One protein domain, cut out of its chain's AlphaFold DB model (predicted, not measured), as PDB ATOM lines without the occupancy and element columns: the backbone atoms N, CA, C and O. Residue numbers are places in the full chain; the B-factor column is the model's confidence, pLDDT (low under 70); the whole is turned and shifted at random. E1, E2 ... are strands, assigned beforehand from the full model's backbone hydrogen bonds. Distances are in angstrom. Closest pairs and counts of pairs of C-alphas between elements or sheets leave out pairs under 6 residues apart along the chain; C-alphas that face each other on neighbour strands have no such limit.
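This is residues 19 to 76 and 96 to 109 of the 155 residues of an uncharacterized protein of Proteobacteria bacterium (UniProt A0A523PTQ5). One antiparallel sheet of five strands, the short E1 and the longer E2 to E5, is bent round on itself like a small, partly closed barrel: E1 and E2 face E4 and E5, with E3 as the hinge, and the edge strands E1 and E5 come near each other without pairing. Each strand from E2 to E5 bends strongly, and at one end E4 and E5 run on past E3 as a two-stranded arm, residues 71 to 74 and 96 to 98. The 72 printed residues hold five named strands, E1 to E5 in chain order and in the same order across the sheet, and no named helix; the class is all strand. The whole is only just loose, close to compact, with a radius of gyration of the C-alphas of 13.7 A, and its C-alphas span 50 by 18 by 14 A, a rod.

E1, residues 19 to 24, and E2, residues 32 to 41, form a hairpin, antiparallel at 157 degrees, with N 22 and O 37 within hydrogen-bond range at 2.8 A. E2 and E3, residues 47 to 56, form the next hairpin at 153 degrees, with N 36 and O 52 at 2.8 A. E3 and E4, residues 61 to 74, form a third at 162 degrees, with N 53 and O 65 at 2.9 A. E1 to E4 are a meander, each strand the antiparallel neighbour of the one before. E5, residues 96 to 108, is antiparallel to E4 at 161 degrees, with N 64 and O 105 at 2.8 A and, near the cut, N 72 and O 97 at 2.9 A. The sheet is a folded sheet, bent back on itself into two leaves that face each other, with 29 pairs of C-alphas within 11 A between E1 E2 and E4 E5. The edge strands E1 and E5 have 1 pair of C-alphas within 8 A, those of Leu 21 and Ser 107, 7.3 A apart. E1 and E4 are apart, and so are E2 and E5.

E1 begins at C-alpha 19, (-19.990, 45.043, 44.647). E2 and E3 each measure 25.5 A from first to last C-alpha; E2 bends by 67 degrees at residue 35 and E3 by 67 degrees at residue 53. E4, the longest strand by residues, measures 35.4 A, bends by 63 degrees at residue 65 and ends at C-alpha 74, (-13.114, 23.343, 44.500). E5 measures 31.8 A, bends by 72 degrees at residue 102 and ends at C-alpha 108, (-26.887, 53.259, 42.275).

The two C-alphas farthest apart, those of Arg 28 and Pro 76, are 50.7 A apart. Residues 77 to 95 are not printed, and C-alphas 76 and 96 are 10.3 A apart across this cut. The links E2 to E3 and E3 to E4 are tight, and E1 to E2 is short. The mean pLDDT of the printed part is 81.6; residues 43 to 45, 71 to 76 and 96 to 97 are under 70.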
ATOM      1  N   ALA A  19     -21.175  44.558  45.345       81.00
ATOM      2  CA  ALA A  19     -19.990  45.043  44.647       81.00
ATOM      3  C   ALA A  19     -19.962  46.571  44.575       81.00
ATOM      4  O   ALA A  19     -20.963  47.227  44.281       81.00
ATOM      5  N   GLY A  20     -18.784  47.140  44.822       85.94
ATOM      6  CA  GLY A  20     -18.487  48.533  44.526       85.94
ATOM      7  C   GLY A  20     -17.981  48.652  43.093       85.94
ATOM      8  O   GLY A  20     -16.974  48.037  42.748       85.94
ATOM      9  N   LEU A  21     -18.658  49.453  42.267       87.50
ATOM     10  CA  LEU A  21     -18.295  49.680  40.866       87.50
ATOM     11  C   LEU A  21     -17.880  51.138  40.636       87.50
ATOM     12  O   LEU A  21     -18.499  52.074  41.144       87.50
ATOM     13  N   ILE A  22     -16.841  51.324  39.825       88.31
ATOM     14  CA  ILE A  22     -16.357  52.614  39.335       88.31
ATOM     15  C   ILE A  22     -16.632  52.680  37.833       88.31
ATOM     16  O   ILE A  22     -16.248  51.785  37.081       88.31
ATOM     17  N   HIS A  23     -17.268  53.766  37.388       88.38
ATOM     18  CA  HIS A  23     -17.674  53.963  35.994       88.38
ATOM     19  C   HIS A  23     -16.912  55.135  35.362       88.38
ATOM     20  O   HIS A  23     -17.010  56.276  35.821       88.38
ATOM     21  N   MET A  24     -16.173  54.876  34.281       85.38
ATOM     22  CA  MET A  24     -15.458  55.912  33.533       85.38
ATOM     23  C   MET A  24     -16.350  56.463  32.420       85.38
ATOM     24  O   MET A  24     -16.524  55.842  31.373       85.38
ATOM     25  N   ASN A  25     -16.908  57.652  32.641       82.38
ATOM     26  CA  ASN A  25     -17.778  58.322  31.675       82.38
ATOM     27  C   ASN A  25     -17.008  59.337  30.817       82.38
ATOM     28  O   ASN A  25     -16.283  60.189  31.336       82.38
ATOM     29  N   TYR A  26     -17.232  59.310  29.501       79.44
ATOM     30  CA  TYR A  26     -16.707  60.322  28.581       79.44
ATOM     31  C   TYR A  26     -17.707  61.463  28.395       79.44
ATOM     32  O   TYR A  26     -18.895  61.246  28.178       79.44
ATOM     33  N   ARG A  27     -17.222  62.713  28.364       72.94
ATOM     34  CA  ARG A  27     -18.079  63.907  28.207       72.94
ATOM     35  C   ARG A  27     -18.904  63.904  26.908       72.94
ATOM     36  O   ARG A  27     -19.968  64.516  26.873       72.94
ATOM     37  N   ARG A  28     -18.427  63.217  25.861       77.75
ATOM     38  CA  ARG A  28     -19.127  63.075  24.572       77.75
ATOM     39  C   ARG A  28     -20.305  62.097  24.640       77.75
ATOM     40  O   ARG A  28     -21.265  62.271  23.898       77.75
ATOM     41  N   TRP A  29     -20.254  61.105  25.525       76.44
ATOM     42  CA  TRP A  29     -21.242  60.032  25.624       76.44
ATOM     43  C   TRP A  29     -21.815  59.995  27.038       76.44
ATOM     44  O   TRP A  29     -21.332  59.289  27.912       76.44
ATOM     45  N   LYS A  30     -22.860  60.798  27.270       79.38
ATOM     46  CA  LYS A  30     -23.460  60.972  28.604       79.38
ATOM     47  C   LYS A  30     -24.126  59.711  29.160       79.38
ATOM     48  O   LYS A  30     -24.298  59.628  30.371       79.38
ATOM     49  N   HIS A  31     -24.524  58.789  28.286       86.50
ATOM     50  CA  HIS A  31     -25.299  57.599  28.643       86.50
ATOM     51  C   HIS A  31     -24.473  56.316  28.670       86.50
ATOM     52  O   HIS A  31     -24.992  55.278  29.054       86.50
ATOM     53  N   TRP A  32     -23.205  56.367  28.266       88.69
ATOM     54  CA  TRP A  32     -22.395  55.170  28.101       88.69
ATOM     55  C   TRP A  32     -21.019  55.352  28.736       88.69
ATOM     56  O   TRP A  32     -20.257  56.246  28.355       88.69
ATOM     57  N   ALA A  33     -20.709  54.477  29.688       88.75
ATOM     58  CA  ALA A  33     -19.388  54.316  30.263       88.75
ATOM     59  C   ALA A  33     -18.731  53.090  29.601       88.75
ATOM     60  O   ALA A  33     -19.074  51.945  29.921       88.75
ATOM     61  N   PRO A  34     -17.783  53.291  28.667       85.50
ATOM     62  CA  PRO A  34     -17.153  52.182  27.953       85.50
ATOM     63  C   PRO A  34     -16.331  51.284  28.879       85.50
ATOM     64  O   PRO A  34     -16.139  50.117  28.566       85.50
ATOM     65  N   LEU A  35     -15.880  51.815  30.019       89.69
ATOM     66  CA  LEU A  35     -15.107  51.075  31.002       89.69
ATOM     67  C   LEU A  35     -15.725  51.230  32.388       89.69
ATOM     68  O   LEU A  35     -15.977  52.337  32.868       89.69
ATOM     69  N   SER A  36     -15.993  50.099  33.020       89.94
ATOM     70  CA  SER A  36     -16.457  49.977  34.394       89.94
ATOM     71  C   SER A  36     -15.713  48.830  35.048       89.94
ATOM     72  O   SER A  36     -15.583  47.766  34.452       89.94
ATOM     73  N   PHE A  37     -15.209  49.046  36.252       91.75
ATOM     74  CA  PHE A  37     -14.521  48.010  37.007       91.75
ATOM     75  C   PHE A  37     -14.914  48.089  38.471       91.75
ATOM     76  O   PHE A  37     -15.320  49.147  38.952       91.75
ATOM     77  N   GLY A  38     -14.812  46.977  39.180       86.50
ATOM     78  CA  GLY A  38     -15.228  46.932  40.568       86.50
ATOM     79  C   GLY A  38     -14.702  45.740  41.330       86.50
ATOM     80  O   GLY A  38     -14.130  44.810  40.765       86.50
ATOM     81  N   LEU A  39     -14.911  45.807  42.635       88.44
ATOM     82  CA  LEU A  39     -14.608  44.741  43.569       88.44
ATOM     83  C   LEU A  39     -15.884  44.404  44.319       88.44
ATOM     84  O   LEU A  39     -16.600  45.298  44.775       88.44
ATOM     85  N   GLY A  40     -16.158  43.118  44.442       83.31
ATOM     86  CA  GLY A  40     -17.260  42.613  45.240       83.31
ATOM     87  C   GLY A  40     -16.793  41.531  46.182       83.31
ATOM     88  O   GLY A  40     -15.734  40.928  45.998       83.31
ATOM     89  N   ILE A  41     -17.597  41.331  47.213       80.50
ATOM     90  CA  ILE A  41     -17.416  40.265  48.184       80.50
ATOM     91  C   ILE A  41     -18.659  39.393  48.058       80.50
ATOM     92  O   ILE A  41     -19.780  39.878  48.232       80.50
ATOM     93  N   GLY A  42     -18.442  38.144  47.657       71.06
ATOM     94  CA  GLY A  42     -19.492  37.138  47.550       71.06
ATOM     95  C   GLY A  42     -19.729  36.419  48.874       71.06
ATOM     96  O   GLY A  42     -19.111  36.732  49.899       71.06
ATOM     97  N   GLU A  43     -20.608  35.421  48.839       62.28
ATOM     98  CA  GLU A  43     -20.729  34.471  49.940       62.28
ATOM     99  C   GLU A  43     -19.370  33.806  50.214       62.28
ATOM    100  O   GLU A  43     -18.519  33.679  49.332       62.28
ATOM    101  N   GLU A  44     -19.119  33.491  51.486       63.31
ATOM    102  CA  GLU A  44     -17.836  32.962  51.980       63.31
ATOM    103  C   GLU A  44     -16.654  33.951  51.952       63.31
ATOM    104  O   GLU A  44     -15.498  33.558  52.088       63.31
ATOM    105  N   SER A  45     -16.920  35.260  51.861       64.19
ATOM    106  CA  SER A  45     -15.889  36.319  51.886       64.19
ATOM    107  C   SER A  45     -14.898  36.263  50.716       64.19
ATOM    108  O   SER A  45     -13.800  36.820  50.790       64.19
ATOM    109  N   LYS A  46     -15.286  35.617  49.613       72.62
ATOM    110  CA  LYS A  46     -14.472  35.512  48.402       72.62
ATOM    111  C   LYS A  46     -14.467  36.833  47.640       72.62
ATOM    112  O   LYS A  46     -15.513  37.407  47.324       72.62
ATOM    113  N   LEU A  47     -13.264  37.321  47.344       79.69
ATOM    114  CA  LEU A  47     -13.060  38.535  46.561       79.69
ATOM    115  C   LEU A  47     -13.348  38.252  45.082       79.69
ATOM    116  O   LEU A  47     -12.793  37.322  44.498       79.69
ATOM    117  N   SER A  48     -14.180  39.094  44.480       83.94
ATOM    118  CA  SER A  48     -14.514  39.057  43.057       83.94
ATOM    119  C   SER A  48     -14.094  40.359  42.385       83.94
ATOM    120  O   SER A  48     -14.384  41.449  42.885       83.94
ATOM    121  N   PHE A  49     -13.420  40.255  41.246       86.75
ATOM    122  CA  PHE A  49     -13.076  41.384  40.391       86.75
ATOM    123  C   PHE A  49     -14.047  41.464  39.218       86.75
ATOM    124  O   PHE A  49     -14.326  40.461  38.571       86.75
ATOM    125  N   PHE A  50     -14.535  42.665  38.925       89.31
ATOM    126  CA  PHE A  50     -15.516  42.921  37.876       89.31
ATOM    127  C   PHE A  50     -14.923  43.867  36.843       89.31
ATOM    128  O   PHE A  50     -14.350  44.896  37.205       89.31
ATOM    129  N   LEU A  51     -15.112  43.561  35.561       92.00
ATOM    130  CA  LEU A  51     -14.743  44.428  34.446       92.00
ATOM    131  C   LEU A  51     -15.826  44.387  33.377       92.00
ATOM    132  O   LEU A  51     -16.257  43.321  32.952       92.00
ATOM    133  N   GLY A  52     -16.236  45.545  32.884       92.38
ATOM    134  CA  GLY A  52     -17.275  45.603  31.876       92.38
ATOM    135  C   GLY A  52     -17.533  46.990  31.338       92.38
ATOM    136  O   GLY A  52     -16.751  47.925  31.505       92.38
ATOM    137  N   THR A  53     -18.682  47.111  30.697       93.19
ATOM    138  CA  THR A  53     -19.221  48.368  30.199       93.19
ATOM    139  C   THR A  53     -20.532  48.669  30.911       93.19
ATOM    140  O   THR A  53     -21.229  47.757  31.355       93.19
ATOM    141  N   SER A  54     -20.869  49.948  31.054       91.94
ATOM    142  CA  SER A  54     -22.113  50.348  31.702       91.94
ATOM    143  C   SER A  54     -22.900  51.363  30.896       91.94
ATOM    144  O   SER A  54     -22.361  52.251  30.233       91.94
ATOM    145  N   TRP A  55     -24.214  51.225  30.976       92.38
ATOM    146  CA  TRP A  55     -25.188  52.149  30.444       92.38
ATOM    147  C   TRP A  55     -25.828  52.916  31.591       92.38
ATOM    148  O   TRP A  55     -26.341  52.341  32.548       92.38
ATOM    149  N   LYS A  56     -25.814  54.236  31.498       90.12
ATOM    150  CA  LYS A  56     -26.436  55.117  32.473       90.12
ATOM    151  C   LYS A  56     -27.929  55.221  32.166       90.12
ATOM    152  O   LYS A  56     -28.309  55.761  31.126       90.12
ATOM    153  N   LEU A  57     -28.753  54.700  33.071       88.12
ATOM    154  CA  LEU A  57     -30.216  54.712  32.963       88.12
ATOM    155  C   LEU A  57     -30.789  56.065  33.396       88.12
ATOM    156  O   LEU A  57     -31.687  56.597  32.753       88.12
ATOM    157  N   ASP A  58     -30.226  56.636  34.458       83.38
ATOM    158  CA  ASP A  58     -30.616  57.932  35.014       83.38
ATOM    159  C   ASP A  58     -29.390  58.630  35.627       83.38
ATOM    160  O   ASP A  58     -28.281  58.098  35.603       83.38
ATOM    161  N   ASP A  59     -29.536  59.818  36.206       81.69
ATOM    162  CA  ASP A  59     -28.437  60.564  36.809       81.69
ATOM    163  C   ASP A  59     -27.686  59.835  37.928       81.69
ATOM    164  O   ASP A  59     -26.527  60.179  38.202       81.69
ATOM    165  N   LYS A  60     -28.303  58.809  38.518       83.19
ATOM    166  CA  LYS A  60     -27.754  58.048  39.643       83.19
ATOM    167  C   LYS A  60     -27.681  56.540  39.406       83.19
ATOM    168  O   LYS A  60     -27.015  55.874  40.189       83.19
ATOM    169  N   ALA A  61     -28.314  56.010  38.361       88.06
ATOM    170  CA  ALA A  61     -28.428  54.569  38.126       88.06
ATOM    171  C   ALA A  61     -27.651  54.121  36.882       88.06
ATOM    172  O   ALA A  61     -27.735  54.755  35.825       88.06
ATOM    173  N   TYR A  62     -26.948  52.993  37.000       90.94
ATOM    174  CA  TYR A  62     -26.199  52.369  35.914       90.94
ATOM    175  C   TYR A  62     -26.549  50.887  35.804       90.94
ATOM    176  O   TYR A  62     -26.648  50.177  36.803       90.94
ATOM    177  N   LEU A  63     -26.696  50.425  34.568       92.12
ATOM    178  CA  LEU A  63     -26.754  49.018  34.204       92.12
ATOM    179  C   LEU A  63     -25.382  48.616  33.674       92.12
ATOM    180  O   LEU A  63     -24.909  49.197  32.704       92.12
ATOM    181  N   THR A  64     -24.734  47.649  34.303       92.12
ATOM    182  CA  THR A  64     -23.385  47.199  33.950       92.12
ATOM    183  C   THR A  64     -23.440  45.761  33.478       92.12
ATOM    184  O   THR A  64     -24.105  44.942  34.102       92.12
ATOM    185  N   GLY A  65     -22.737  45.461  32.392       92.31
ATOM    186  CA  GLY A  65     -22.543  44.104  31.902       92.31
ATOM    187  C   GLY A  65     -21.071  43.851  31.618       92.31
ATOM    188  O   GLY A  65     -20.370  44.745  31.126       92.31
ATOM    189  N   GLY A  66     -20.588  42.655  31.931       90.69
ATOM    190  CA  GLY A  66     -19.183  42.334  31.737       90.69
ATOM    191  C   GLY A  66     -18.785  40.962  32.242       90.69
ATOM    192  O   GLY A  66     -19.617  40.076  32.394       90.69
ATOM    193  N   TRP A  67     -17.492  40.817  32.495       89.06
ATOM    194  CA  TRP A  67     -16.881  39.604  33.012       89.06
ATOM    195  C   TRP A  67     -16.494  39.792  34.477       89.06
ATOM    196  O   TRP A  67     -15.991  40.857  34.857       89.06
ATOM    197  N   ASN A  68     -16.724  38.774  35.295       86.25
ATOM    198  CA  ASN A  68     -16.179  38.693  36.638       86.25
ATOM    199  C   ASN A  68     -15.091  37.612  36.707       86.25
ATOM    200  O   ASN A  68     -15.049  36.683  35.905       86.25
ATOM    201  N   TRP A  69     -14.185  37.765  37.666       84.12
ATOM    202  CA  TRP A  69     -13.225  36.739  38.057       84.12
ATOM    203  C   TRP A  69     -13.262  36.614  39.571       84.12
ATOM    204  O   TRP A  69     -13.094  37.612  40.275       84.12
ATOM    205  N   ALA A  70     -13.480  35.403  40.067       76.25
ATOM    206  CA  ALA A  70     -13.589  35.117  41.491       76.25
ATOM    207  C   ALA A  70     -12.785  33.866  41.844       76.25
ATOM    208  O   ALA A  70     -12.644  32.951  41.034       76.25
ATOM    209  N   SER A  71     -12.246  33.827  43.061       68.94
ATOM    210  CA  SER A  71     -11.627  32.612  43.595       68.94
ATOM    211  C   SER A  71     -12.717  31.726  44.183       68.94
ATOM    212  O   SER A  71     -13.384  32.149  45.124       68.94
ATOM    213  N   VAL A  72     -12.890  30.515  43.656       66.44
ATOM    214  CA  VAL A  72     -13.867  29.534  44.147       66.44
ATOM    215  C   VAL A  72     -13.116  28.311  44.668       66.44
ATOM    216  O   VAL A  72     -12.185  27.820  44.022       66.44
ATOM    217  N   ASP A  73     -13.509  27.832  45.846       63.50
ATOM    218  CA  ASP A  73     -12.938  26.623  46.439       63.50
ATOM    219  C   ASP A  73     -13.523  25.413  45.723       63.50
ATOM    220  O   ASP A  73     -14.740  25.270  45.615       63.50
ATOM    221  N   ARG A  74     -12.665  24.539  45.200       55.75
ATOM    222  CA  ARG A  74     -13.114  23.343  44.500       55.75
ATOM    223  C   ARG A  74     -13.133  22.157  45.456       55.75
ATOM    224  O   ARG A  74     -12.133  21.860  46.109       55.75
ATOM    225  N   LEU A  75     -14.235  21.408  45.451       55.62
ATOM    226  CA  LEU A  75     -14.240  20.051  45.993       55.62
ATOM    227  C   LEU A  75     -13.215  19.176  45.230       55.62
ATOM    228  O   LEU A  75     -13.133  19.265  43.996       55.62
ATOM    229  N   PRO A  76     -12.428  18.328  45.920       47.75
ATOM    230  CA  PRO A  76     -11.473  17.425  45.281       47.75
ATOM    231  C   PRO A  76     -12.125  16.598  44.162       47.75
ATOM    232  O   PRO A  76     -13.277  16.171  44.274       47.75
ATOM    233  N   SER A  96      -8.011  26.117  45.504       59.75
ATOM    234  CA  SER A  96      -8.707  27.330  45.064       59.75
ATOM    235  C   SER A  96      -8.446  27.558  43.578       59.75
ATOM    236  O   SER A  96      -7.291  27.725  43.177       59.75
ATOM    237  N   ARG A  97      -9.495  27.619  42.750       66.19
ATOM    238  CA  ARG A  97      -9.363  27.985  41.330       66.19
ATOM    239  C   ARG A  97      -9.924  29.379  41.077       66.19
ATOM    240  O   ARG A  97     -10.913  29.772  41.686       66.19
ATOM    241  N   ILE A  98      -9.320  30.106  40.137       70.75
ATOM    242  CA  ILE A  98      -9.933  31.319  39.586       70.75
ATOM    243  C   ILE A  98     -10.969  30.869  38.560       70.75
ATOM    244  O   ILE A  98     -10.613  30.236  37.565       70.75
ATOM    245  N   ASP A  99     -12.231  31.186  38.819       78.38
ATOM    246  CA  ASP A  99     -13.332  31.003  37.881       78.38
ATOM    247  C   ASP A  99     -13.752  32.356  37.298       78.38
ATOM    248  O   ASP A  99     -13.477  33.413  37.880       78.38
ATOM    249  N   SER A 100     -14.380  32.330  36.128       80.62
ATOM    250  CA  SER A 100     -14.821  33.544  35.447       80.62
ATOM    251  C   SER A 100     -16.186  33.353  34.817       80.62
ATOM    252  O   SER A 100     -16.380  32.374  34.097       80.62
ATOM    253  N   ASP A 101     -17.074  34.319  35.005       82.00
ATOM    254  CA  ASP A 101     -18.431  34.273  34.479       82.00
ATOM    255  C   ASP A 101     -18.871  35.638  33.929       82.00
ATOM    256  O   ASP A 101     -18.231  36.681  34.115       82.00
ATOM    257  N   PHE A 102     -19.974  35.633  33.195       85.94
ATOM    258  CA  PHE A 102     -20.630  36.846  32.751       85.94
ATOM    259  C   PHE A 102     -21.538  37.389  33.856       85.94
ATOM    260  O   PHE A 102     -22.307  36.653  34.465       85.94
ATOM    261  N   PHE A 103     -21.510  38.703  34.077       86.44
ATOM    262  CA  PHE A 103     -22.370  39.347  35.066       86.44
ATOM    263  C   PHE A 103     -23.205  40.472  34.458       86.44
ATOM    264  O   PHE A 103     -22.782  41.182  33.541       86.44
ATOM    265  N   ILE A 104     -24.383  40.673  35.049       90.00
ATOM    266  CA  ILE A 104     -25.217  41.860  34.867       90.00
ATOM    267  C   ILE A 104     -25.474  42.448  36.251       90.00
ATOM    268  O   ILE A 104     -25.938  41.752  37.148       90.00
ATOM    269  N   ALA A 105     -25.181  43.733  36.429       86.56
ATOM    270  CA  ALA A 105     -25.352  44.430  37.697       86.56
ATOM    271  C   ALA A 105     -26.102  45.749  37.517       86.56
ATOM    272  O   ALA A 105     -25.911  46.466  36.532       86.56
ATOM    273  N   VAL A 106     -26.906  46.105  38.517       88.12
ATOM    274  CA  VAL A 106     -27.508  47.434  38.646       88.12
ATOM    275  C   VAL A 106     -26.821  48.147  39.803       88.12
ATOM    276  O   VAL A 106     -26.845  47.660  40.931       88.12
ATOM    277  N   SER A 107     -26.206  49.297  39.536       87.31
ATOM    278  CA  SER A 107     -25.555  50.120  40.558       87.31
ATOM    279  C   SER A 107     -26.245  51.473  40.703       87.31
ATOM    280  O   SER A 107     -26.731  52.064  39.735       87.31
ATOM    281  N   TYR A 108     -26.287  51.973  41.940       85.69
ATOM    282  CA  TYR A 108     -26.887  53.259  42.275       85.69
ATOM    283  C   TYR A 108     -25.906  54.138  43.057       85.69
ATOM    284  O   TYR A 108     -25.284  53.705  44.025       85.69
ATOM    285  N   THR A 109     -25.760  55.393  42.636       81.50
ATOM    286  CA  THR A 109     -24.879  56.377  43.275       81.50
ATOM    287  C   THR A 109     -25.648  57.158  44.341       81.50
ATOM    288  O   THR A 109     -26.478  58.010  44.020       81.50
TER     289      THR A 109